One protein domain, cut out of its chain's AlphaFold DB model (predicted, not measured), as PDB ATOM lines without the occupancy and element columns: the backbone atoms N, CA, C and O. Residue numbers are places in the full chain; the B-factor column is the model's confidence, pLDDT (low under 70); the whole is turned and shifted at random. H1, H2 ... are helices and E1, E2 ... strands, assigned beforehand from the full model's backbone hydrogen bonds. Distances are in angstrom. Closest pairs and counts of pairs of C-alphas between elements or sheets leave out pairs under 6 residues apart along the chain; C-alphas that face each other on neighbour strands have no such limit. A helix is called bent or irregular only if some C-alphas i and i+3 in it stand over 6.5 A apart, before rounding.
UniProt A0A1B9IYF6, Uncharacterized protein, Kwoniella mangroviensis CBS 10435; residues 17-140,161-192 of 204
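Overview. This is residues 17 to 140 and 161 to 192 of the 204 residues of an uncharacterized protein of Kwoniella mangroviensis CBS 10435 (UniProt A0A1B9IYF6). The model is a strongly twisted five-strand sheet with helices over one face: H1 lies along the E3 and E2 part, H2 crosses the E4 and E5 part, and the other face has no named helix on it. H3 sits beside the strands on the same face as H1 and H2, and beyond it H4 stands off the sheet at one end of the whole, H3 being the one helix it touches. The printed part has 156 residues, with four named helices and five named strands in the order H1 E1 E2 E3 H2 H3 H4 E4 E5, of mixed class. The mixed sheet runs E3 E2 E1 E4 E5. The whole is compact, with a radius of gyration of the C-alphas of 15.9 A and spans of 49 by 35 by 27 A.

Arrangement. Look first at E1, residues 47 to 53, E2, residues 59 to 65, and E3, residues 70 to 76: they form a meander, each strand the antiparallel neighbour of the one before. N 50 and O 62 are 2.8 A apart, and N 61 and O 74 are 2.9 A apart, both within hydrogen-bond range. On the other side of E1 is its parallel neighbour E4, residues 176 to 181, with N 49 and O 177 at 2.8 A. E4 and E5, residues 186 to 191, form an antiparallel hairpin, with N 178 and O 189 at 2.9 A. H1, residues 28 to 43, is on the sheet at a height of 9.1 A; the closest C-alphas of H1 and E3 are those of Gln 33 and Gly 74, 6.6 A apart. H2, residues 80 to 98, is on the same face, across the strands at 77 degrees to E4 on the local plane. H3, residues 109 to 117, touches H2 at a steep tilt of 65 degrees, closest at the C-alphas of Gln 91 and Leu 109, 6.4 A. Residues 122 to 126 of H4, residues 120 to 138, touch H3, closest at the C-alphas of Asp 114 and Ser 122, 6.8 A. Every O i to N i+4 pair is within hydrogen-bond range in H2 and H3; in H1 it is 10 of 12 and in H4 12 of 15.

Along the chain. Find C-alpha 28 at (104.849, 227.277, 295.753); from there H1 runs 23.7 A. It is irregular, with C-alphas 29 and 32 7.5 A apart, and H4, 28.2 A long, only just is, with C-alphas 121 and 124 6.9 A apart. H2 measures 26.2 A and E1 20.1 A. E5 ends at C-alpha 191, (93.591, 241.228, 313.434).

Size, cuts and confidence. The C-alphas farthest apart, of Ser 29 and Asp 139, are 52.9 A apart. Residues 141 to 160 are not printed, and C-alphas 140 and 161 are 22.2 A apart across this cut. Of the links printed whole, none is long. The mean pLDDT of the printed part is 75.4; 52 residues are under 70, among them residues 115 to 140.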
ATOM      1  N   TYR A  17      90.727 224.388 312.959       36.66
ATOM      2  CA  TYR A  17      90.936 225.783 312.637       36.66
ATOM      3  C   TYR A  17      92.393 225.855 312.184       36.66
ATOM      4  O   TYR A  17      93.289 226.161 312.966       36.66
ATOM      5  N   VAL A  18      92.648 225.478 310.929       41.00
ATOM      6  CA  VAL A  18      93.884 225.838 310.258       41.00
ATOM      7  C   VAL A  18      93.749 227.337 310.076       41.00
ATOM      8  O   VAL A  18      93.124 227.824 309.138       41.00
ATOM      9  N   MET A  19      94.223 228.068 311.080       51.12
ATOM     10  CA  MET A  19      94.550 229.468 310.922       51.12
ATOM     11  C   MET A  19      95.436 229.556 309.683       51.12
ATOM     12  O   MET A  19      96.518 228.970 309.689       51.12
ATOM     13  N   GLY A  20      94.944 230.200 308.620       65.38
ATOM     14  CA  GLY A  20      95.694 230.333 307.376       65.38
ATOM     15  C   GLY A  20      97.061 230.941 307.671       65.38
ATOM     16  O   GLY A  20      97.151 232.021 308.265       65.38
ATOM     17  N   GLY A  21      98.116 230.207 307.330       86.00
ATOM     18  CA  GLY A  21      99.491 230.657 307.507       86.00
ATOM     19  C   GLY A  21      99.932 231.517 306.331       86.00
ATOM     20  O   GLY A  21      99.275 231.565 305.290       86.00
ATOM     21  N   TYR A  22     101.091 232.158 306.442       90.44
ATOM     22  CA  TYR A  22     101.724 232.754 305.264       90.44
ATOM     23  C   TYR A  22     102.017 231.704 304.188       90.44
ATOM     24  O   TYR A  22     101.997 232.029 303.003       90.44
ATOM     25  N   VAL A  23     102.227 230.441 304.576       93.81
ATOM     26  CA  VAL A  23     102.447 229.312 303.656       93.81
ATOM     27  C   VAL A  23     101.322 229.120 302.631       93.81
ATOM     28  O   VAL A  23     101.560 228.597 301.537       93.81
ATOM     29  N   ASP A  24     100.111 229.574 302.952       90.94
ATOM     30  CA  ASP A  24      98.943 229.474 302.078       90.94
ATOM     31  C   ASP A  24      98.787 230.699 301.163       90.94
ATOM     32  O   ASP A  24      98.061 230.651 300.173       90.94
ATOM     33  N   LEU A  25      99.494 231.792 301.462       90.06
ATOM     34  CA  LEU A  25      99.380 233.068 300.756       90.06
ATOM     35  C   LEU A  25     100.449 233.252 299.674       90.06
ATOM     36  O   LEU A  25     100.330 234.150 298.847       90.06
ATOM     37  N   VAL A  26     101.494 232.430 299.658       92.50
ATOM     38  CA  VAL A  26     102.669 232.618 298.791       92.50
ATOM     39  C   VAL A  26     102.717 231.608 297.643       92.50
ATOM     40  O   VAL A  26     102.062 230.560 297.671       92.50
ATOM     41  N   ILE A  27     103.519 231.902 296.616       94.38
ATOM     42  CA  ILE A  27     103.763 230.953 295.520       94.38
ATOM     43  C   ILE A  27     104.483 229.698 296.028       94.38
ATOM     44  O   ILE A  27     105.195 229.724 297.030       94.38
ATOM     45  N   HIS A  28     104.334 228.578 295.312       94.38
ATOM     46  CA  HIS A  28     104.849 227.277 295.753       94.38
ATOM     47  C   HIS A  28     106.345 227.285 296.117       94.38
ATOM     48  O   HIS A  28     106.726 226.701 297.126       94.38
ATOM     49  N   SER A  29     107.178 227.985 295.340       96.62
ATOM     50  CA  SER A  29     108.627 228.080 295.567       96.62
ATOM     51  C   SER A  29     109.024 228.845 296.835       96.62
ATOM     52  O   SER A  29     110.176 228.768 297.240       96.62
ATOM     53  N   GLU A  30     108.101 229.583 297.455       97.12
ATOM     54  CA  GLU A  30     108.351 230.401 298.650       97.12
ATOM     55  C   GLU A  30     107.752 229.781 299.927       97.12
ATOM     56  O   GLU A  30     107.923 230.313 301.028       97.12
ATOM     57  N   LYS A  31     107.078 228.628 299.808       95.31
ATOM     58  CA  LYS A  31     106.375 227.980 300.925       95.31
ATOM     59  C   LYS A  31     107.287 227.574 302.072       95.31
ATOM     60  O   LYS A  31     106.878 227.709 303.218       95.31
ATOM     61  N   ASP A  32     108.510 227.127 301.799       96.69
ATOM     62  CA  ASP A  32     109.446 226.737 302.860       96.69
ATOM     63  C   ASP A  32     109.828 227.932 303.745       96.69
ATOM     64  O   ASP A  32     109.853 227.823 304.975       96.69
ATOM     65  N   GLN A  33     110.052 229.100 303.133       96.75
ATOM     66  CA  GLN A  33     110.326 230.333 303.866       96.75
ATOM     67  C   GLN A  33     109.093 230.791 304.647       96.75
ATOM     68  O   GLN A  33     109.197 231.081 305.838       96.75
ATOM     69  N   ALA A  34     107.914 230.792 304.025       95.25
ATOM     70  CA  ALA A  34     106.676 231.155 304.707       95.25
ATOM     71  C   ALA A  34     106.355 230.216 305.885       95.25
ATOM     72  O   ALA A  34     105.989 230.680 306.962       95.25
ATOM     73  N   LEU A  35     106.607 228.913 305.734       95.12
ATOM     74  CA  LEU A  35     106.454 227.927 306.802       95.12
ATOM     75  C   LEU A  35     107.427 228.176 307.963       95.12
ATOM     76  O   LEU A  35     107.078 227.926 309.115       95.12
ATOM     77  N   SER A  36     108.644 228.656 307.690       96.62
ATOM     78  CA  SER A  36     109.586 229.033 308.752       96.62
ATOM     79  C   SER A  36     109.075 230.215 309.577       96.62
ATOM     80  O   SER A  36     109.173 230.183 310.803       96.62
ATOM     81  N   ILE A  37     108.436 231.193 308.925       95.12
ATOM     82  CA  ILE A  37     107.768 232.308 309.601       95.12
ATOM     83  C   ILE A  37     106.592 231.781 310.422       95.12
ATOM     84  O   ILE A  37     106.519 232.062 311.613       95.12
ATOM     85  N   ASP A  38     105.712 230.964 309.839       92.38
ATOM     86  CA  ASP A  38     104.554 230.410 310.552       92.38
ATOM     87  C   ASP A  38     104.958 229.576 311.780       92.38
ATOM     88  O   ASP A  38     104.310 229.654 312.823       92.38
ATOM     89  N   LYS A  39     106.061 228.822 311.704       93.94
ATOM     90  CA  LYS A  39     106.620 228.099 312.860       93.94
ATOM     91  C   LYS A  39     107.186 229.040 313.918       93.94
ATOM     92  O   LYS A  39     106.942 228.821 315.100       93.94
ATOM     93  N   PHE A  40     107.915 230.077 313.509       94.50
ATOM     94  CA  PHE A  40     108.444 231.083 314.430       94.50
ATOM     95  C   PHE A  40     107.305 231.778 315.189       94.50
ATOM     96  O   PHE A  40     107.351 231.900 316.409       94.50
ATOM     97  N   LEU A  41     106.232 232.144 314.485       90.06
ATOM     98  CA  LEU A  41     105.031 232.741 315.070       90.06
ATOM     99  C   LEU A  41     104.416 231.894 316.190       90.06
ATOM    100  O   LEU A  41     104.006 232.441 317.208       90.06
ATOM    101  N   GLN A  42     104.365 230.572 316.009       88.38
ATOM    102  CA  GLN A  42     103.824 229.638 317.005       88.38
ATOM    103  C   GLN A  42     104.693 229.524 318.265       88.38
ATOM    104  O   GLN A  42     104.215 229.062 319.296       88.38
ATOM    105  N   GLN A  43     105.970 229.897 318.178       91.06
ATOM    106  CA  GLN A  43     106.942 229.776 319.267       91.06
ATOM    107  C   GLN A  43     107.191 231.105 319.995       91.06
ATOM    108  O   GLN A  43     107.772 231.098 321.078       91.06
ATOM    109  N   HIS A  44     106.748 232.226 319.416       91.25
ATOM    110  CA  HIS A  44     107.060 233.583 319.867       91.25
ATOM    111  C   HIS A  44     105.799 234.460 319.933       91.25
ATOM    112  O   HIS A  44     105.553 235.311 319.072       91.25
ATOM    113  N   GLU A  45     104.976 234.256 320.962       87.94
ATOM    114  CA  GLU A  45     103.761 235.056 321.212       87.94
ATOM    115  C   GLU A  45     104.063 236.518 321.607       87.94
ATOM    116  O   GLU A  45     103.216 237.398 321.472       87.94
ATOM    117  N   ASP A  46     105.294 236.800 322.029       89.75
ATOM    118  CA  ASP A  46     105.830 238.109 322.421       89.75
ATOM    119  C   ASP A  46     106.271 238.983 321.232       89.75
ATOM    120  O   ASP A  46     106.976 239.980 321.390       89.75
ATOM    121  N   THR A  47     105.851 238.627 320.018       91.94
ATOM    122  CA  THR A  47     106.210 239.347 318.794       91.94
ATOM    123  C   THR A  47     104.982 239.887 318.067       91.94
ATOM    124  O   THR A  47     103.838 239.551 318.379       91.94
ATOM    125  N   TYR A  48     105.210 240.757 317.090       90.38
ATOM    126  CA  TYR A  48     104.200 241.325 316.204       90.38
ATOM    127  C   TYR A  48     104.647 241.197 314.738       90.38
ATOM    128  O   TYR A  48     105.816 240.948 314.437       90.38
ATOM    129  N   ASP A  49     103.702 241.326 313.815       91.94
ATOM    130  CA  ASP A  49     103.916 241.216 312.374       91.94
ATOM    131  C   ASP A  49     104.097 242.615 311.759       91.94
ATOM    132  O   ASP A  49     103.211 243.467 311.857       91.94
ATOM    133  N   PHE A  50     105.216 242.852 311.081       88.19
ATOM    134  CA  PHE A  50     105.446 244.020 310.230       88.19
ATOM    135  C   PHE A  50     105.448 243.587 308.766       88.19
ATOM    136  O   PHE A  50     106.170 242.660 308.398       88.19
ATOM    137  N   ILE A  51     104.651 244.251 307.925       85.69
ATOM    138  CA  ILE A  51     104.558 243.910 306.502       85.69
ATOM    139  C   ILE A  51     104.620 245.173 305.646       85.69
ATOM    140  O   ILE A  51     103.847 246.113 305.851       85.69
ATOM    141  N   ALA A  52     105.524 245.176 304.670       80.81
ATOM    142  CA  ALA A  52     105.769 246.296 303.766       80.81
ATOM    143  C   ALA A  52     106.057 245.805 302.342       80.81
ATOM    144  O   ALA A  52     106.363 244.634 302.135       80.81
ATOM    145  N   ARG A  53     105.982 246.704 301.357       82.31
ATOM    146  CA  ARG A  53     106.447 246.433 299.988       82.31
ATOM    147  C   ARG A  53     107.844 247.024 299.817       82.31
ATOM    148  O   ARG A  53     108.089 248.153 300.233       82.31
ATOM    149  N   SER A  54     108.752 246.256 299.237       80.06
ATOM    150  CA  SER A  54     110.101 246.691 298.896       80.06
ATOM    151  C   SER A  54     110.119 247.476 297.581       80.06
ATOM    152  O   SER A  54     109.193 247.409 296.771       80.06
ATOM    153  N   VAL A  55     111.216 248.196 297.337       75.56
ATOM    154  CA  VAL A  55     111.401 249.002 296.116       75.56
ATOM    155  C   VAL A  55     111.414 248.139 294.846       75.56
ATOM    156  O   VAL A  55     110.986 248.591 293.789       75.56
ATOM    157  N   ASP A  56     111.859 246.884 294.940       79.50
ATOM    158  CA  ASP A  56     111.843 245.905 293.846       79.50
ATOM    159  C   ASP A  56     110.493 245.178 293.683       79.50
ATOM    160  O   ASP A  56     110.391 244.244 292.891       79.50
ATOM    161  N   GLY A  57     109.447 245.609 294.399       81.06
ATOM    162  CA  GLY A  57     108.080 245.109 294.231       81.06
ATOM    163  C   GLY A  57     107.778 243.792 294.951       81.06
ATOM    164  O   GLY A  57     106.784 243.143 294.630       81.06
ATOM    165  N   ARG A  58     108.606 243.384 295.917       89.75
ATOM    166  CA  ARG A  58     108.343 242.223 296.784       89.75
ATOM    167  C   ARG A  58     107.615 242.645 298.052       89.75
ATOM    168  O   ARG A  58     107.678 243.798 298.468       89.75
ATOM    169  N   ILE A  59     106.956 241.699 298.706       89.50
ATOM    170  CA  ILE A  59     106.381 241.891 300.037       89.50
ATOM    171  C   ILE A  59     107.377 241.387 301.081       89.50
ATOM    172  O   ILE A  59     107.739 240.213 301.086       89.50
ATOM    173  N   ILE A  60     107.811 242.274 301.970       91.06
ATOM    174  CA  ILE A  60     108.641 241.941 303.128       91.06
ATOM    175  C   ILE A  60     107.714 241.646 304.300       91.06
ATOM    176  O   ILE A  60     106.923 242.507 304.682       91.06
ATOM    177  N   ILE A  61     107.845 240.466 304.897       91.88
ATOM    178  CA  ILE A  61     107.173 240.091 306.146       91.88
ATOM    179  C   ILE A  61     108.253 239.917 307.204       91.88
ATOM    180  O   ILE A  61     109.141 239.084 307.045       91.88
ATOM    181  N   GLN A  62     108.174 240.690 308.280       93.75
ATOM    182  CA  GLN A  62     109.087 240.615 309.414       93.75
ATOM    183  C   GLN A  62     108.305 240.340 310.686       93.75
ATOM    184  O   GLN A  62     107.300 240.995 310.963       93.75
ATOM    185  N   ILE A  63     108.796 239.409 311.490       95.31
ATOM    186  CA  ILE A  63     108.292 239.180 312.836       95.31
ATOM    187  C   ILE A  63     109.250 239.852 313.805       95.31
ATOM    188  O   ILE A  63     110.443 239.541 313.820       95.31
ATOM    189  N   ARG A  64     108.734 240.807 314.575       95.12
ATOM    190  CA  ARG A  64     109.531 241.702 315.418       95.12
ATOM    191  C   ARG A  64     109.111 241.611 316.877       95.12
ATOM    192  O   ARG A  64     107.928 241.435 317.163       95.12
ATOM    193  N   TYR A  65     110.063 241.757 317.784       91.94
ATOM    194  CA  TYR A  65     109.803 241.922 319.215       91.94
ATOM    195  C   TYR A  65     109.323 243.343 319.521       91.94
ATOM    196  O   TYR A  65     109.381 244.222 318.663       91.94
ATOM    197  N   GLU A  66     108.825 243.585 320.736       86.81
ATOM    198  CA  GLU A  66     108.308 244.900 321.142       86.81
ATOM    199  C   GLU A  66     109.337 246.037 320.994       86.81
ATOM    200  O   GLU A  66     108.951 247.160 320.670       86.81
ATOM    201  N   ASP A  67     110.627 245.731 321.147       85.69
ATOM    202  CA  ASP A  67     111.762 246.649 320.971       85.69
ATOM    203  C   ASP A  67     112.179 246.867 319.500       85.69
ATOM    204  O   ASP A  67     113.224 247.457 319.229       85.69
ATOM    205  N   ASP A  68     111.366 246.390 318.556       86.12
ATOM    206  CA  ASP A  68     111.576 246.416 317.107       86.12
ATOM    207  C   ASP A  68     112.750 245.561 316.593       86.12
ATOM    208  O   ASP A  68     113.050 245.593 315.392       86.12
ATOM    209  N   THR A  69     113.361 244.725 317.439       93.69
ATOM    210  CA  THR A  69     114.337 243.724 316.992       93.69
ATOM    211  C   THR A  69     113.663 242.717 316.058       93.69
ATOM    212  O   THR A  69     112.618 242.147 316.376       93.69
ATOM    213  N   VAL A  70     114.266 242.470 314.890       96.38
ATOM    214  CA  VAL A  70     113.771 241.485 313.917       96.38
ATOM    215  C   VAL A  70     114.152 240.078 314.376       96.38
ATOM    216  O   VAL A  70     115.335 239.764 314.493       96.38
ATOM    217  N   GLY A  71     113.153 239.228 314.614       96.25
ATOM    218  CA  GLY A  71     113.351 237.814 314.935       96.25
ATOM    219  C   GLY A  71     113.507 236.948 313.684       96.25
ATOM    220  O   GLY A  71     114.448 236.166 313.577       96.25
ATOM    221  N   ILE A  72     112.607 237.117 312.713       97.69
ATOM    222  CA  ILE A  72     112.675 236.452 311.405       97.69
ATOM    223  C   ILE A  72     112.089 237.354 310.320       97.69
ATOM    224  O   ILE A  72     111.195 238.160 310.586       97.69
ATOM    225  N   GLU A  73     112.570 237.198 309.090       96.38
ATOM    226  CA  GLU A  73     112.026 237.892 307.929       96.38
ATOM    227  C   GLU A  73     111.951 237.017 306.677       96.38
ATOM    228  O   GLU A  73     112.686 236.037 306.520       96.38
ATOM    229  N   GLY A  74     111.063 237.399 305.762       94.69
ATOM    230  CA  GLY A  74     110.995 236.827 304.428       94.69
ATOM    231  C   GLY A  74     110.538 237.815 303.369       94.69
ATOM    232  O   GLY A  74     109.891 238.818 303.669       94.69
ATOM    233  N   TYR A  75     110.906 237.510 302.125       95.06
ATOM    234  CA  TYR A  75     110.654 238.338 300.951       95.06
ATOM    235  C   TYR A  75     109.862 237.514 299.954       95.06
ATOM    236  O   TYR A  75     110.363 236.518 299.435       95.06
ATOM    237  N   PHE A  76     108.648 237.953 299.676       95.00
ATOM    238  CA  PHE A  76     107.680 237.183 298.921       95.00
ATOM    239  C   PHE A  76     107.307 237.887 297.633       95.00
ATOM    240  O   PHE A  76     107.217 239.117 297.567       95.00
ATOM    241  N   THR A  77     107.074 237.088 296.605       94.50
ATOM    242  CA  THR A  77     106.446 237.557 295.381       94.50
ATOM    243  C   THR A  77     105.023 237.990 295.704       94.50
ATOM    244  O   THR A  77     104.306 237.336 296.462       94.50
ATOM    245  N   GLU A  78     104.599 239.108 295.125       90.25
ATOM    246  CA  GLU A  78     103.233 239.583 295.281       90.25
ATOM    247  C   GLU A  78     102.241 238.589 294.663       90.25
ATOM    248  O   GLU A  78     102.282 238.297 293.467       90.25
ATOM    249  N   THR A  79     101.337 238.065 295.488       89.62
ATOM    250  CA  THR A  79     100.210 237.236 295.056       89.62
ATOM    251  C   THR A  79      98.908 237.929 295.437       89.62
ATOM    252  O   THR A  79      98.856 238.670 296.420       89.62
ATOM    253  N   GLN A  80      97.827 237.643 294.709       86.94
ATOM    254  CA  GLN A  80      96.518 238.193 295.062       86.94
ATOM    255  C   GLN A  80      96.086 237.766 296.472       86.94
ATOM    256  O   GLN A  80      95.609 238.595 297.234       86.94
ATOM    257  N   ALA A  81      96.342 236.512 296.862       85.44
ATOM    258  CA  ALA A  81      96.013 236.017 298.198       85.44
ATOM    259  C   ALA A  81      96.745 236.793 299.309       85.44
ATOM    260  O   ALA A  81      96.140 237.156 300.319       85.44
ATOM    261  N   LEU A  82      98.036 237.085 299.115       85.56
ATOM    262  CA  LEU A  82      98.819 237.870 300.066       85.56
ATOM    263  C   LEU A  82      98.335 239.324 300.127       85.56
ATOM    264  O   LEU A  82      98.244 239.889 301.216       85.56
ATOM    265  N   LEU A  83      97.980 239.918 298.985       84.31
ATOM    266  CA  LEU A  83      97.401 241.261 298.926       84.31
ATOM    267  C   LEU A  83      96.031 241.342 299.601       84.31
ATOM    268  O   LEU A  83      95.801 242.261 300.381       84.31
ATOM    269  N   ASP A  84      95.144 240.382 299.354       82.50
ATOM    270  CA  ASP A  84      93.802 240.350 299.941       82.50
ATOM    271  C   ASP A  84      93.883 240.221 301.466       82.50
ATOM    272  O   ASP A  84      93.214 240.942 302.208       82.50
ATOM    273  N   HIS A  85      94.777 239.357 301.954       80.38
ATOM    274  CA  HIS A  85      95.068 239.225 303.382       80.38
ATOM    275  C   HIS A  85      95.556 240.547 303.997       80.38
ATOM    276  O   HIS A  85      95.126 240.951 305.080       80.38
ATOM    277  N   LEU A  86      96.422 241.256 303.276       77.44
ATOM    278  CA  LEU A  86      96.945 242.562 303.665       77.44
ATOM    279  C   LEU A  86      95.906 243.684 303.615       77.44
ATOM    280  O   LEU A  86      95.988 244.635 304.401       77.44
ATOM    281  N   ASP A  87      94.946 243.594 302.708       77.00
ATOM    282  CA  ASP A  87      93.846 244.540 302.575       77.00
ATOM    283  C   ASP A  87      92.842 244.388 303.712       77.00
ATOM    284  O   ASP A  87      92.395 245.395 304.260       77.00
ATOM    285  N   ILE A  88      92.547 243.154 304.128       73.31
ATOM    286  CA  ILE A  88      91.698 242.873 305.295       73.31
ATOM    287  C   ILE A  88      92.287 243.531 306.549       73.31
ATOM    288  O   ILE A  88      91.572 244.218 307.281       73.31
ATOM    289  N   ALA A  89      93.596 243.387 306.779       71.06
ATOM    290  CA  ALA A  89      94.265 244.017 307.920       71.06
ATOM    291  C   ALA A  89      94.129 245.553 307.899       71.06
ATOM    292  O   ALA A  89      93.822 246.171 308.920       71.06
ATOM    293  N   GLN A  90      94.293 246.178 306.729       72.62
ATOM    294  CA  GLN A  90      94.152 247.630 306.589       72.62
ATOM    295  C   GLN A  90      92.709 248.122 306.682       72.62
ATOM    296  O   GLN A  90      92.474 249.196 307.235       72.62
ATOM    297  N   GLN A  91      91.738 247.358 306.186       71.69
ATOM    298  CA  GLN A  91      90.316 247.676 306.333       71.69
ATOM    299  C   GLN A  91      89.904 247.709 307.804       71.69
ATOM    300  O   GLN A  91      89.208 248.632 308.228       71.69
ATOM    301  N   SER A  92      90.382 246.759 308.608       65.31
ATOM    302  CA  SER A  92      90.133 246.760 310.050       65.31
ATOM    303  C   SER A  92      90.738 247.979 310.747       65.31
ATOM    304  O   SER A  92      90.101 248.570 311.617       65.31
ATOM    305  N   ILE A  93      91.946 248.395 310.355       65.00
ATOM    306  CA  ILE A  93      92.593 249.596 310.903       65.00
ATOM    307  C   ILE A  93      91.863 250.867 310.471       65.00
ATOM    308  O   ILE A  93      91.701 251.780 311.283       65.00
ATOM    309  N   LEU A  94      91.369 250.926 309.232       68.38
ATOM    310  CA  LEU A  94      90.516 252.018 308.766       68.38
ATOM    311  C   LEU A  94      89.246 252.119 309.614       68.38
ATOM    312  O   LEU A  94      88.930 253.203 310.104       68.38
ATOM    313  N   ALA A  95      88.552 250.998 309.820       64.69
ATOM    314  CA  ALA A  95      87.336 250.943 310.624       64.69
ATOM    315  C   ALA A  95      87.594 251.374 312.078       64.69
ATOM    316  O   ALA A  95      86.851 252.192 312.623       64.69
ATOM    317  N   ALA A  96      88.685 250.896 312.685       60.62
ATOM    318  CA  ALA A  96      89.097 251.305 314.026       60.62
ATOM    319  C   ALA A  96      89.431 252.808 314.092       60.62
ATOM    320  O   ALA A  96      88.996 253.500 315.012       60.62
ATOM    321  N   SER A  97      90.140 253.331 313.085       58.19
ATOM    322  CA  SER A  97      90.540 254.741 313.009       58.19
ATOM    323  C   SER A  97      89.343 255.681 312.839       58.19
ATOM    324  O   SER A  97      89.248 256.682 313.547       58.19
ATOM    325  N   GLN A  98      88.398 255.353 311.950       63.03
ATOM    326  CA  GLN A  98      87.170 256.134 311.736       63.03
ATOM    327  C   GLN A  98      86.296 256.192 312.994       63.03
ATOM    328  O   GLN A  98      85.647 257.200 313.264       63.03
ATOM    329  N   ALA A  99      86.306 255.127 313.797       54.03
ATOM    330  CA  ALA A  99      85.522 255.047 315.020       54.03
ATOM    331  C   ALA A  99      86.121 255.831 316.206       54.03
ATOM    332  O   ALA A  99      85.451 255.938 317.236       54.03
ATOM    333  N   VAL A 100      87.363 256.319 316.092       50.69
ATOM    334  CA  VAL A 100      88.072 257.130 317.106       50.69
ATOM    335  C   VAL A 100      88.224 258.580 316.641       50.69
ATOM    336  O   VAL A 100      88.122 259.508 317.439       50.69
ATOM    337  N   HIS A 101      88.413 258.789 315.340       51.72
ATOM    338  CA  HIS A 101      88.628 260.096 314.740       51.72
ATOM    339  C   HIS A 101      87.450 260.471 313.836       51.72
ATOM    340  O   HIS A 101      87.583 260.484 312.614       51.72
ATOM    341  N   GLN A 102      86.306 260.834 314.435       44.66
ATOM    342  CA  GLN A 102      85.188 261.443 313.691       44.66
ATOM    343  C   GLN A 102      85.610 262.716 312.925       44.66
ATOM    344  O   GLN A 102      84.937 263.106 311.977       44.66
ATOM    345  N   GLU A 103      86.745 263.327 313.289       41.28
ATOM    346  CA  GLU A 103      87.289 264.536 312.658       41.28
ATOM    347  C   GLU A 103      88.429 264.292 311.654       41.28
ATOM    348  O   GLU A 103      88.828 265.226 310.962       41.28
ATOM    349  N   ALA A 104      88.924 263.058 311.480       47.19
ATOM    350  CA  ALA A 104      89.885 262.742 310.412       47.19
ATOM    351  C   ALA A 104      89.155 262.533 309.070       47.19
ATOM    352  O   ALA A 104      89.289 261.496 308.408       47.19
ATOM    353  N   GLY A 105      88.325 263.509 308.694       45.84
ATOM    354  CA  GLY A 105      87.611 263.533 307.425       45.84
ATOM    355  C   GLY A 105      88.601 263.411 306.269       45.84
ATOM    356  O   GLY A 105      89.385 264.322 306.027       45.84
ATOM    357  N   GLY A 106      88.582 262.270 305.575       57.09
ATOM    358  CA  GLY A 106      89.399 262.035 304.378       57.09
ATOM    359  C   GLY A 106      90.287 260.787 304.390       57.09
ATOM    360  O   GLY A 106      90.880 260.482 303.358       57.09
ATOM    361  N   THR A 107      90.374 260.025 305.488       63.66
ATOM    362  CA  THR A 107      91.140 258.761 305.462       63.66
ATOM    363  C   THR A 107      90.388 257.695 304.659       63.66
ATOM    364  O   THR A 107      89.301 257.264 305.047       63.66
ATOM    365  N   THR A 108      90.978 257.250 303.548       70.44
ATOM    366  CA  THR A 108      90.466 256.169 302.691       70.44
ATOM    367  C   THR A 108      91.357 254.934 302.787       70.44
ATOM    368  O   THR A 108      92.543 255.045 303.104       70.44
ATOM    369  N   LEU A 109      90.819 253.754 302.455       72.12
ATOM    370  CA  LEU A 109      91.609 252.520 302.380       72.12
ATOM    371  C   LEU A 109      92.815 252.680 301.442       72.12
ATOM    372  O   LEU A 109      93.912 252.254 301.786       72.12
ATOM    373  N   GLN A 110      92.614 253.334 300.294       73.00
ATOM    374  CA  GLN A 110      93.686 253.593 299.338       73.00
ATOM    375  C   GLN A 110      94.808 254.410 299.976       73.00
ATOM    376  O   GLN A 110      95.958 254.004 299.935       73.00
ATOM    377  N   SER A 111      94.470 255.473 300.703       69.38
ATOM    378  CA  SER A 111      95.499 256.281 301.351       69.38
ATOM    379  C   SER A 111      96.282 255.546 302.451       69.38
ATOM    380  O   SER A 111      97.452 255.838 302.670       69.38
ATOM    381  N   LEU A 112      95.678 254.551 303.118       71.44
ATOM    382  CA  LEU A 112      96.404 253.680 304.050       71.44
ATOM    383  C   LEU A 112      97.333 252.705 303.315       71.44
ATOM    384  O   LEU A 112      98.436 252.426 303.792       71.44
ATOM    385  N   LYS A 113      96.903 252.180 302.159       72.44
ATOM    386  CA  LYS A 113      97.737 251.362 301.259       72.44
ATOM    387  C   LYS A 113      98.957 252.145 300.794       72.44
ATOM    388  O   LYS A 113     100.069 251.640 300.926       72.44
ATOM    389  N   ASP A 114      98.748 253.374 300.339       72.44
ATOM    390  CA  ASP A 114      99.806 254.248 299.827       72.44
ATOM    391  C   ASP A 114     100.816 254.592 300.934       72.44
ATOM    392  O   ASP A 114     102.024 254.481 300.724       72.44
ATOM    393  N   TYR A 115     100.337 254.874 302.154       68.56
ATOM    394  CA  TYR A 115     101.192 255.086 303.330       68.56
ATOM    395  C   TYR A 115     102.037 253.851 303.681       68.56
ATOM    396  O   TYR A 115     103.224 253.971 303.979       68.56
ATOM    397  N   ARG A 116     101.452 252.643 303.639       69.06
ATOM    398  CA  ARG A 116     102.175 251.381 303.904       69.06
ATOM    399  C   ARG A 116     103.284 251.126 302.884       69.06
ATOM    400  O   ARG A 116     104.298 250.524 303.231       69.06
ATOM    401  N   TYR A 117     103.066 251.527 301.637       68.06
ATOM    402  CA  TYR A 117     103.963 251.235 300.520       68.06
ATOM    403  C   TYR A 117     104.868 252.403 300.124       68.06
ATOM    404  O   TYR A 117     105.650 252.255 299.191       68.06
ATOM    405  N   GLY A 118     104.810 253.520 300.857       60.09
ATOM    406  CA  GLY A 118     105.716 254.648 300.670       60.09
ATOM    407  C   GLY A 118     105.579 255.299 299.298       60.09
ATOM    408  O   GLY A 118     106.594 255.544 298.653       60.09
ATOM    409  N   ASP A 119     104.348 255.559 298.833       59.62
ATOM    410  CA  ASP A 119     104.158 256.342 297.606       59.62
ATOM    411  C   ASP A 119     104.781 257.744 297.800       59.62
ATOM    412  O   ASP A 119     104.300 258.500 298.654       59.62
ATOM    413  N   PRO A 120     105.815 258.129 297.024       47.31
ATOM    414  CA  PRO A 120     106.481 259.424 297.154       47.31
ATOM    415  C   PRO A 120     105.540 260.617 296.952       47.31
ATOM    416  O   PRO A 120     105.767 261.683 297.519       47.31
ATOM    417  N   GLN A 121     104.461 260.463 296.171       51.88
ATOM    418  CA  GLN A 121     103.455 261.523 296.018       51.88
ATOM    419  C   GLN A 121     102.627 261.721 297.293       51.88
ATOM    420  O   GLN A 121     102.130 262.820 297.542       51.88
ATOM    421  N   SER A 122     102.527 260.681 298.121       52.69
ATOM    422  CA  SER A 122     101.788 260.701 299.376       52.69
ATOM    423  C   SER A 122     102.605 261.230 300.553       52.69
ATOM    424  O   SER A 122     101.999 261.632 301.534       52.69
ATOM    425  N   GLU A 123     103.942 261.314 300.495       53.44
ATOM    426  CA  GLU A 123     104.773 261.756 301.637       53.44
ATOM    427  C   GLU A 123     104.377 263.144 302.162       53.44
ATOM    428  O   GLU A 123     104.144 263.309 303.358       53.44
ATOM    429  N   ALA A 124     104.194 264.121 301.271       54.81
ATOM    430  CA  ALA A 124     103.772 265.474 301.647       54.81
ATOM    431  C   ALA A 124     102.324 265.528 302.181       54.81
ATOM    432  O   ALA A 124     101.966 266.419 302.956       54.81
ATOM    433  N   GLU A 125     101.470 264.595 301.762       57.72
ATOM    434  CA  GLU A 125     100.096 264.466 302.255       57.72
ATOM    435  C   GLU A 125     100.056 263.733 303.605       57.72
ATOM    436  O   GLU A 125      99.316 264.116 304.511       57.72
ATOM    437  N   ASN A 126     100.917 262.733 303.768       56.56
ATOM    438  CA  ASN A 126     101.118 261.939 304.970       56.56
ATOM    439  C   ASN A 126     101.711 262.787 306.094       56.56
ATOM    440  O   ASN A 126     101.250 262.693 307.227       56.56
ATOM    441  N   GLU A 127     102.661 263.671 305.786       56.78
ATOM    442  CA  GLU A 127     103.242 264.613 306.745       56.78
ATOM    443  C   GLU A 127     102.187 265.622 307.239       56.78
ATOM    444  O   GLU A 127     102.045 265.851 308.443       56.78
ATOM    445  N   LYS A 128     101.338 266.141 306.337       56.16
ATOM    446  CA  LYS A 128     100.184 266.990 306.699       56.16
ATOM    447  C   LYS A 128      99.141 266.248 307.540       56.16
ATOM    448  O   LYS A 128      98.602 266.830 308.483       56.16
ATOM    449  N   ARG A 129      98.860 264.977 307.238       58.44
ATOM    450  CA  ARG A 129      97.946 264.132 308.030       58.44
ATOM    451  C   ARG A 129      98.507 263.846 309.412       58.44
ATOM    452  O   ARG A 129      97.788 264.050 310.388       58.44
ATOM    453  N   GLN A 130      99.785 263.475 309.503       56.00
ATOM    454  CA  GLN A 130     100.492 263.327 310.772       56.00
ATOM    455  C   GLN A 130     100.316 264.604 311.601       56.00
ATOM    456  O   GLN A 130      99.747 264.530 312.687       56.00
ATOM    457  N   LEU A 131     100.667 265.777 311.058       49.66
ATOM    458  CA  LEU A 131     100.497 267.088 311.705       49.66
ATOM    459  C   LEU A 131      99.052 267.369 312.157       49.66
ATOM    460  O   LEU A 131      98.844 267.849 313.270       49.66
ATOM    461  N   SER A 132      98.040 267.035 311.351       51.66
ATOM    462  CA  SER A 132      96.628 267.233 311.719       51.66
ATOM    463  C   SER A 132      96.199 266.383 312.922       51.66
ATOM    464  O   SER A 132      95.436 266.841 313.775       51.66
ATOM    465  N   CYS A 133      96.773 265.186 313.066       53.59
ATOM    466  CA  CYS A 133      96.548 264.332 314.227       53.59
ATOM    467  C   CYS A 133      97.263 264.850 315.487       53.59
ATOM    468  O   CYS A 133      96.812 264.561 316.591       53.59
ATOM    469  N   TRP A 134      98.330 265.647 315.354       43.62
ATOM    470  CA  TRP A 134      98.963 266.344 316.484       43.62
ATOM    471  C   TRP A 134      98.127 267.535 316.978       43.62
ATOM    472  O   TRP A 134      98.033 267.753 318.185       43.62
ATOM    473  N   ILE A 135      97.468 268.268 316.075       42.28
ATOM    474  CA  ILE A 135      96.696 269.477 316.417       42.28
ATOM    475  C   ILE A 135      95.429 269.140 317.226       42.28
ATOM    476  O   ILE A 135      95.089 269.871 318.152       42.28
ATOM    477  N   GLY A 136      94.785 267.993 316.975       43.59
ATOM    478  CA  GLY A 136      93.683 267.494 317.818       43.59
ATOM    479  C   GLY A 136      94.127 266.954 319.188       43.59
ATOM    480  O   GLY A 136      93.305 266.773 320.088       43.59
ATOM    481  N   ILE A 137      95.429 266.697 319.364       44.22
ATOM    482  CA  ILE A 137      96.007 266.244 320.633       44.22
ATOM    483  C   ILE A 137      96.404 267.439 321.498       44.22
ATOM    484  O   ILE A 137      96.211 267.357 322.705       44.22
ATOM    485  N   ASP A 138      96.892 268.552 320.942       38.72
ATOM    486  CA  ASP A 138      97.365 269.691 321.748       38.72
ATOM    487  C   ASP A 138      96.261 270.416 322.540       38.72
ATOM    488  O   ASP A 138      96.543 270.938 323.622       38.72
ATOM    489  N   ASP A 139      94.997 270.351 322.110       40.06
ATOM    490  CA  ASP A 139      93.878 270.903 322.896       40.06
ATOM    491  C   ASP A 139      93.435 269.967 324.048       40.06
ATOM    492  O   ASP A 139      92.871 270.405 325.051       40.06
ATOM    493  N   LYS A 140      93.781 268.669 323.979       40.09
ATOM    494  CA  LYS A 140      93.558 267.686 325.065       40.09
ATOM    495  C   LYS A 140      94.808 267.407 325.917       40.09
ATOM    496  O   LYS A 140      94.690 267.014 327.079       40.09
ATOM    497  N   GLN A 161      91.360 245.784 318.259       74.50
ATOM    498  CA  GLN A 161      91.970 246.223 319.520       74.50
ATOM    499  C   GLN A 161      93.460 246.546 319.314       74.50
ATOM    500  O   GLN A 161      94.146 245.818 318.602       74.50
ATOM    501  N   PHE A 162      93.974 247.605 319.944       78.19
ATOM    502  CA  PHE A 162      95.412 247.884 319.949       78.19
ATOM    503  C   PHE A 162      96.194 246.777 320.673       78.19
ATOM    504  O   PHE A 162      95.704 246.191 321.640       78.19
ATOM    505  N   CYS A 163      97.408 246.514 320.197       79.44
ATOM    506  CA  CYS A 163      98.326 245.528 320.764       79.44
ATOM    507  C   CYS A 163      99.760 246.058 320.751       79.44
ATOM    508  O   CYS A 163     100.128 246.832 319.868       79.44
ATOM    509  N   SER A 164     100.579 245.616 321.695       81.94
ATOM    510  CA  SER A 164     102.038 245.690 321.613       81.94
ATOM    511  C   SER A 164     102.596 244.446 320.920       81.94
ATOM    512  O   SER A 164     103.487 244.563 320.069       81.94
ATOM    513  N   THR A 165     102.045 243.276 321.260       84.31
ATOM    514  CA  THR A 165     102.464 241.943 320.789       84.31
ATOM    515  C   THR A 165     101.254 241.028 320.557       84.31
ATOM    516  O   THR A 165     100.111 241.413 320.813       84.31
ATOM    517  N   ARG A 166     101.465 239.797 320.066       86.06
ATOM    518  CA  ARG A 166     100.373 238.812 319.914       86.06
ATOM    519  C   ARG A 166      99.760 238.371 321.236       86.06
ATOM    520  O   ARG A 166      98.593 237.996 321.233       86.06
ATOM    521  N   PHE A 167     100.481 238.480 322.349       83.88
ATOM    522  CA  PHE A 167      99.939 238.174 323.672       83.88
ATOM    523  C   PHE A 167      98.690 239.008 324.015       83.88
ATOM    524  O   PHE A 167      97.770 238.527 324.675       83.88
ATOM    525  N   ASP A 168      98.600 240.233 323.492       81.12
ATOM    526  CA  ASP A 168      97.459 241.128 323.726       81.12
ATOM    527  C   ASP A 168      96.199 240.716 322.938       81.12
ATOM    528  O   ASP A 168      95.100 241.228 323.173       81.12
ATOM    529  N   CYS A 169      96.345 239.774 322.001       81.12
ATOM    530  CA  CYS A 169      95.348 239.373 321.018       81.12
ATOM    531  C   CYS A 169      94.632 238.072 321.411       81.12
ATOM    532  O   CYS A 169      94.761 237.031 320.769       81.12
ATOM    533  N   TRP A 170      93.832 238.149 322.477       76.81
ATOM    534  CA  TRP A 170      93.153 236.998 323.092       76.81
ATOM    535  C   TRP A 170      91.752 236.699 322.528       76.81
ATOM    536  O   TRP A 170      91.156 235.668 322.848       76.81
ATOM    537  N   VAL A 171      91.196 237.585 321.695       77.56
ATOM    538  CA  VAL A 171      89.867 237.386 321.094       77.56
ATOM    539  C   VAL A 171      89.933 236.247 320.075       77.56
ATOM    540  O   VAL A 171      90.764 236.261 319.166       77.56
ATOM    541  N   ILE A 172      89.030 235.267 320.198       71.56
ATOM    542  CA  ILE A 172      88.968 234.108 319.295       71.56
ATOM    543  C   ILE A 172      88.875 234.583 317.839       71.56
ATOM    544  O   ILE A 172      88.003 235.375 317.478       71.56
ATOM    545  N   GLY A 173      89.789 234.088 317.004       73.06
ATOM    546  CA  GLY A 173      89.894 234.453 315.592       73.06
ATOM    547  C   GLY A 173      90.691 235.730 315.308       73.06
ATOM    548  O   GLY A 173      91.054 235.932 314.154       73.06
ATOM    549  N   CYS A 174      91.022 236.551 316.313       78.38
ATOM    550  CA  CYS A 174      91.803 237.787 316.181       78.38
ATOM    551  C   CYS A 174      93.189 237.650 316.842       78.38
ATOM    552  O   CYS A 174      93.484 238.383 317.777       78.38
ATOM    553  N   GLN A 175      94.017 236.694 316.412       80.81
ATOM    554  CA  GLN A 175      95.231 236.288 317.147       80.81
ATOM    555  C   GLN A 175      96.548 236.886 316.620       80.81
ATOM    556  O   GLN A 175      97.619 236.563 317.127       80.81
ATOM    557  N   ARG A 176      96.510 237.746 315.593       84.75
ATOM    558  CA  ARG A 176      97.723 238.379 315.040       84.75
ATOM    559  C   ARG A 176      97.785 239.861 315.365       84.75
ATOM    560  O   ARG A 176      96.815 240.569 315.134       84.75
ATOM    561  N   CYS A 177      98.932 240.329 315.846       86.81
ATOM    562  CA  CYS A 177      99.197 241.745 316.077       86.81
ATOM    563  C   CYS A 177      99.907 242.323 314.846       86.81
ATOM    564  O   CYS A 177     101.102 242.094 314.669       86.81
ATOM    565  N   TYR A 178      99.185 243.042 313.979       85.62
ATOM    566  CA  TYR A 178      99.761 243.661 312.777       85.62
ATOM    567  C   TYR A 178     100.165 245.106 313.033       85.62
ATOM    568  O   TYR A 178      99.339 245.905 313.471       85.62
ATOM    569  N   HIS A 179     101.400 245.447 312.671       82.12
ATOM    570  CA  HIS A 179     101.923 246.805 312.598       82.12
ATOM    571  C   HIS A 179     101.790 247.325 311.161       82.12
ATOM    572  O   HIS A 179     102.607 246.998 310.299       82.12
ATOM    573  N   THR A 180     100.754 248.122 310.882       72.94
ATOM    574  CA  THR A 180     100.531 248.682 309.536       72.94
ATOM    575  C   THR A 180     100.265 250.184 309.558       72.94
ATOM    576  O   THR A 180     100.043 250.785 310.610       72.94
ATOM    577  N   GLY A 181     100.276 250.801 308.373       66.12
ATOM    578  CA  GLY A 181      99.873 252.193 308.189       66.12
ATOM    579  C   GLY A 181      98.445 252.434 308.673       66.12
ATOM    580  O   GLY A 181      97.514 251.811 308.160       66.12
ATOM    581  N   GLY A 182      98.286 253.307 309.667       63.16
ATOM    582  CA  GLY A 182      97.002 253.802 310.155       63.16
ATOM    583  C   GLY A 182      96.736 255.236 309.699       63.16
ATOM    584  O   GLY A 182      97.581 255.863 309.065       63.16
ATOM    585  N   ALA A 183      95.561 255.773 310.043       60.84
ATOM    586  CA  ALA A 183      95.103 257.090 309.576       60.84
ATOM    587  C   ALA A 183      96.068 258.247 309.901       60.84
ATOM    588  O   ALA A 183      96.180 259.203 309.138       60.84
ATOM    589  N   CYS A 184      96.758 258.145 311.038       56.75
ATOM    590  CA  CYS A 184      97.611 259.200 311.584       56.75
ATOM    591  C   CYS A 184      99.089 258.816 311.700       56.75
ATOM    592  O   CYS A 184      99.951 259.685 311.728       56.75
ATOM    593  N   ARG A 185      99.382 257.527 311.887       66.19
ATOM    594  CA  ARG A 185     100.720 256.966 312.122       66.19
ATOM    595  C   ARG A 185     100.676 255.462 311.885       66.19
ATOM    596  O   ARG A 185      99.589 254.896 311.765       66.19
ATOM    597  N   TRP A 186     101.835 254.812 311.882       71.00
ATOM    598  CA  TRP A 186     101.880 253.361 312.030       71.00
ATOM    599  C   TRP A 186     101.219 252.947 313.350       71.00
ATOM    600  O   TRP A 186     101.410 253.594 314.383       71.00
ATOM    601  N   GLN A 187     100.382 251.917 313.295       74.25
ATOM    602  CA  GLN A 187      99.596 251.442 314.427       74.25
ATOM    603  C   GLN A 187      99.618 249.918 314.472       74.25
ATOM    604  O   GLN A 187      99.617 249.253 313.435       74.25
ATOM    605  N   LYS A 188      99.639 249.381 315.692       81.12
ATOM    606  CA  LYS A 188      99.577 247.948 315.962       81.12
ATOM    607  C   LYS A 188      98.171 247.564 316.403       81.12
ATOM    608  O   LYS A 188      97.621 248.207 317.291       81.12
ATOM    609  N   SER A 189      97.576 246.541 315.802       79.31
ATOM    610  CA  SER A 189      96.249 246.069 316.220       79.31
ATOM    611  C   SER A 189      96.063 244.568 316.028       79.31
ATOM    612  O   SER A 189      96.688 243.966 315.155       79.31
ATOM    613  N   CYS A 190      95.198 243.975 316.848       82.00
ATOM    614  CA  CYS A 190      94.805 242.577 316.774       82.00
ATOM    615  C   CYS A 190      93.882 242.352 315.586       82.00
ATOM    616  O   CYS A 190      92.841 242.994 315.461       82.00
ATOM    617  N   GLN A 191      94.236 241.422 314.718       79.75
ATOM    618  CA  GLN A 191      93.591 241.228 313.434       79.75
ATOM    619  C   GLN A 191      93.162 239.790 313.242       79.75
ATOM    620  O   GLN A 191      93.734 238.861 313.824       79.75
ATOM    621  N   ARG A 192      92.130 239.621 312.406       75.25
ATOM    622  CA  ARG A 192      91.710 238.288 311.991       75.25
ATOM    623  C   ARG A 192      92.845 237.613 311.255       75.25
ATOM    624  O   ARG A 192      93.469 238.211 310.379       75.25
TER     625      ARG A 192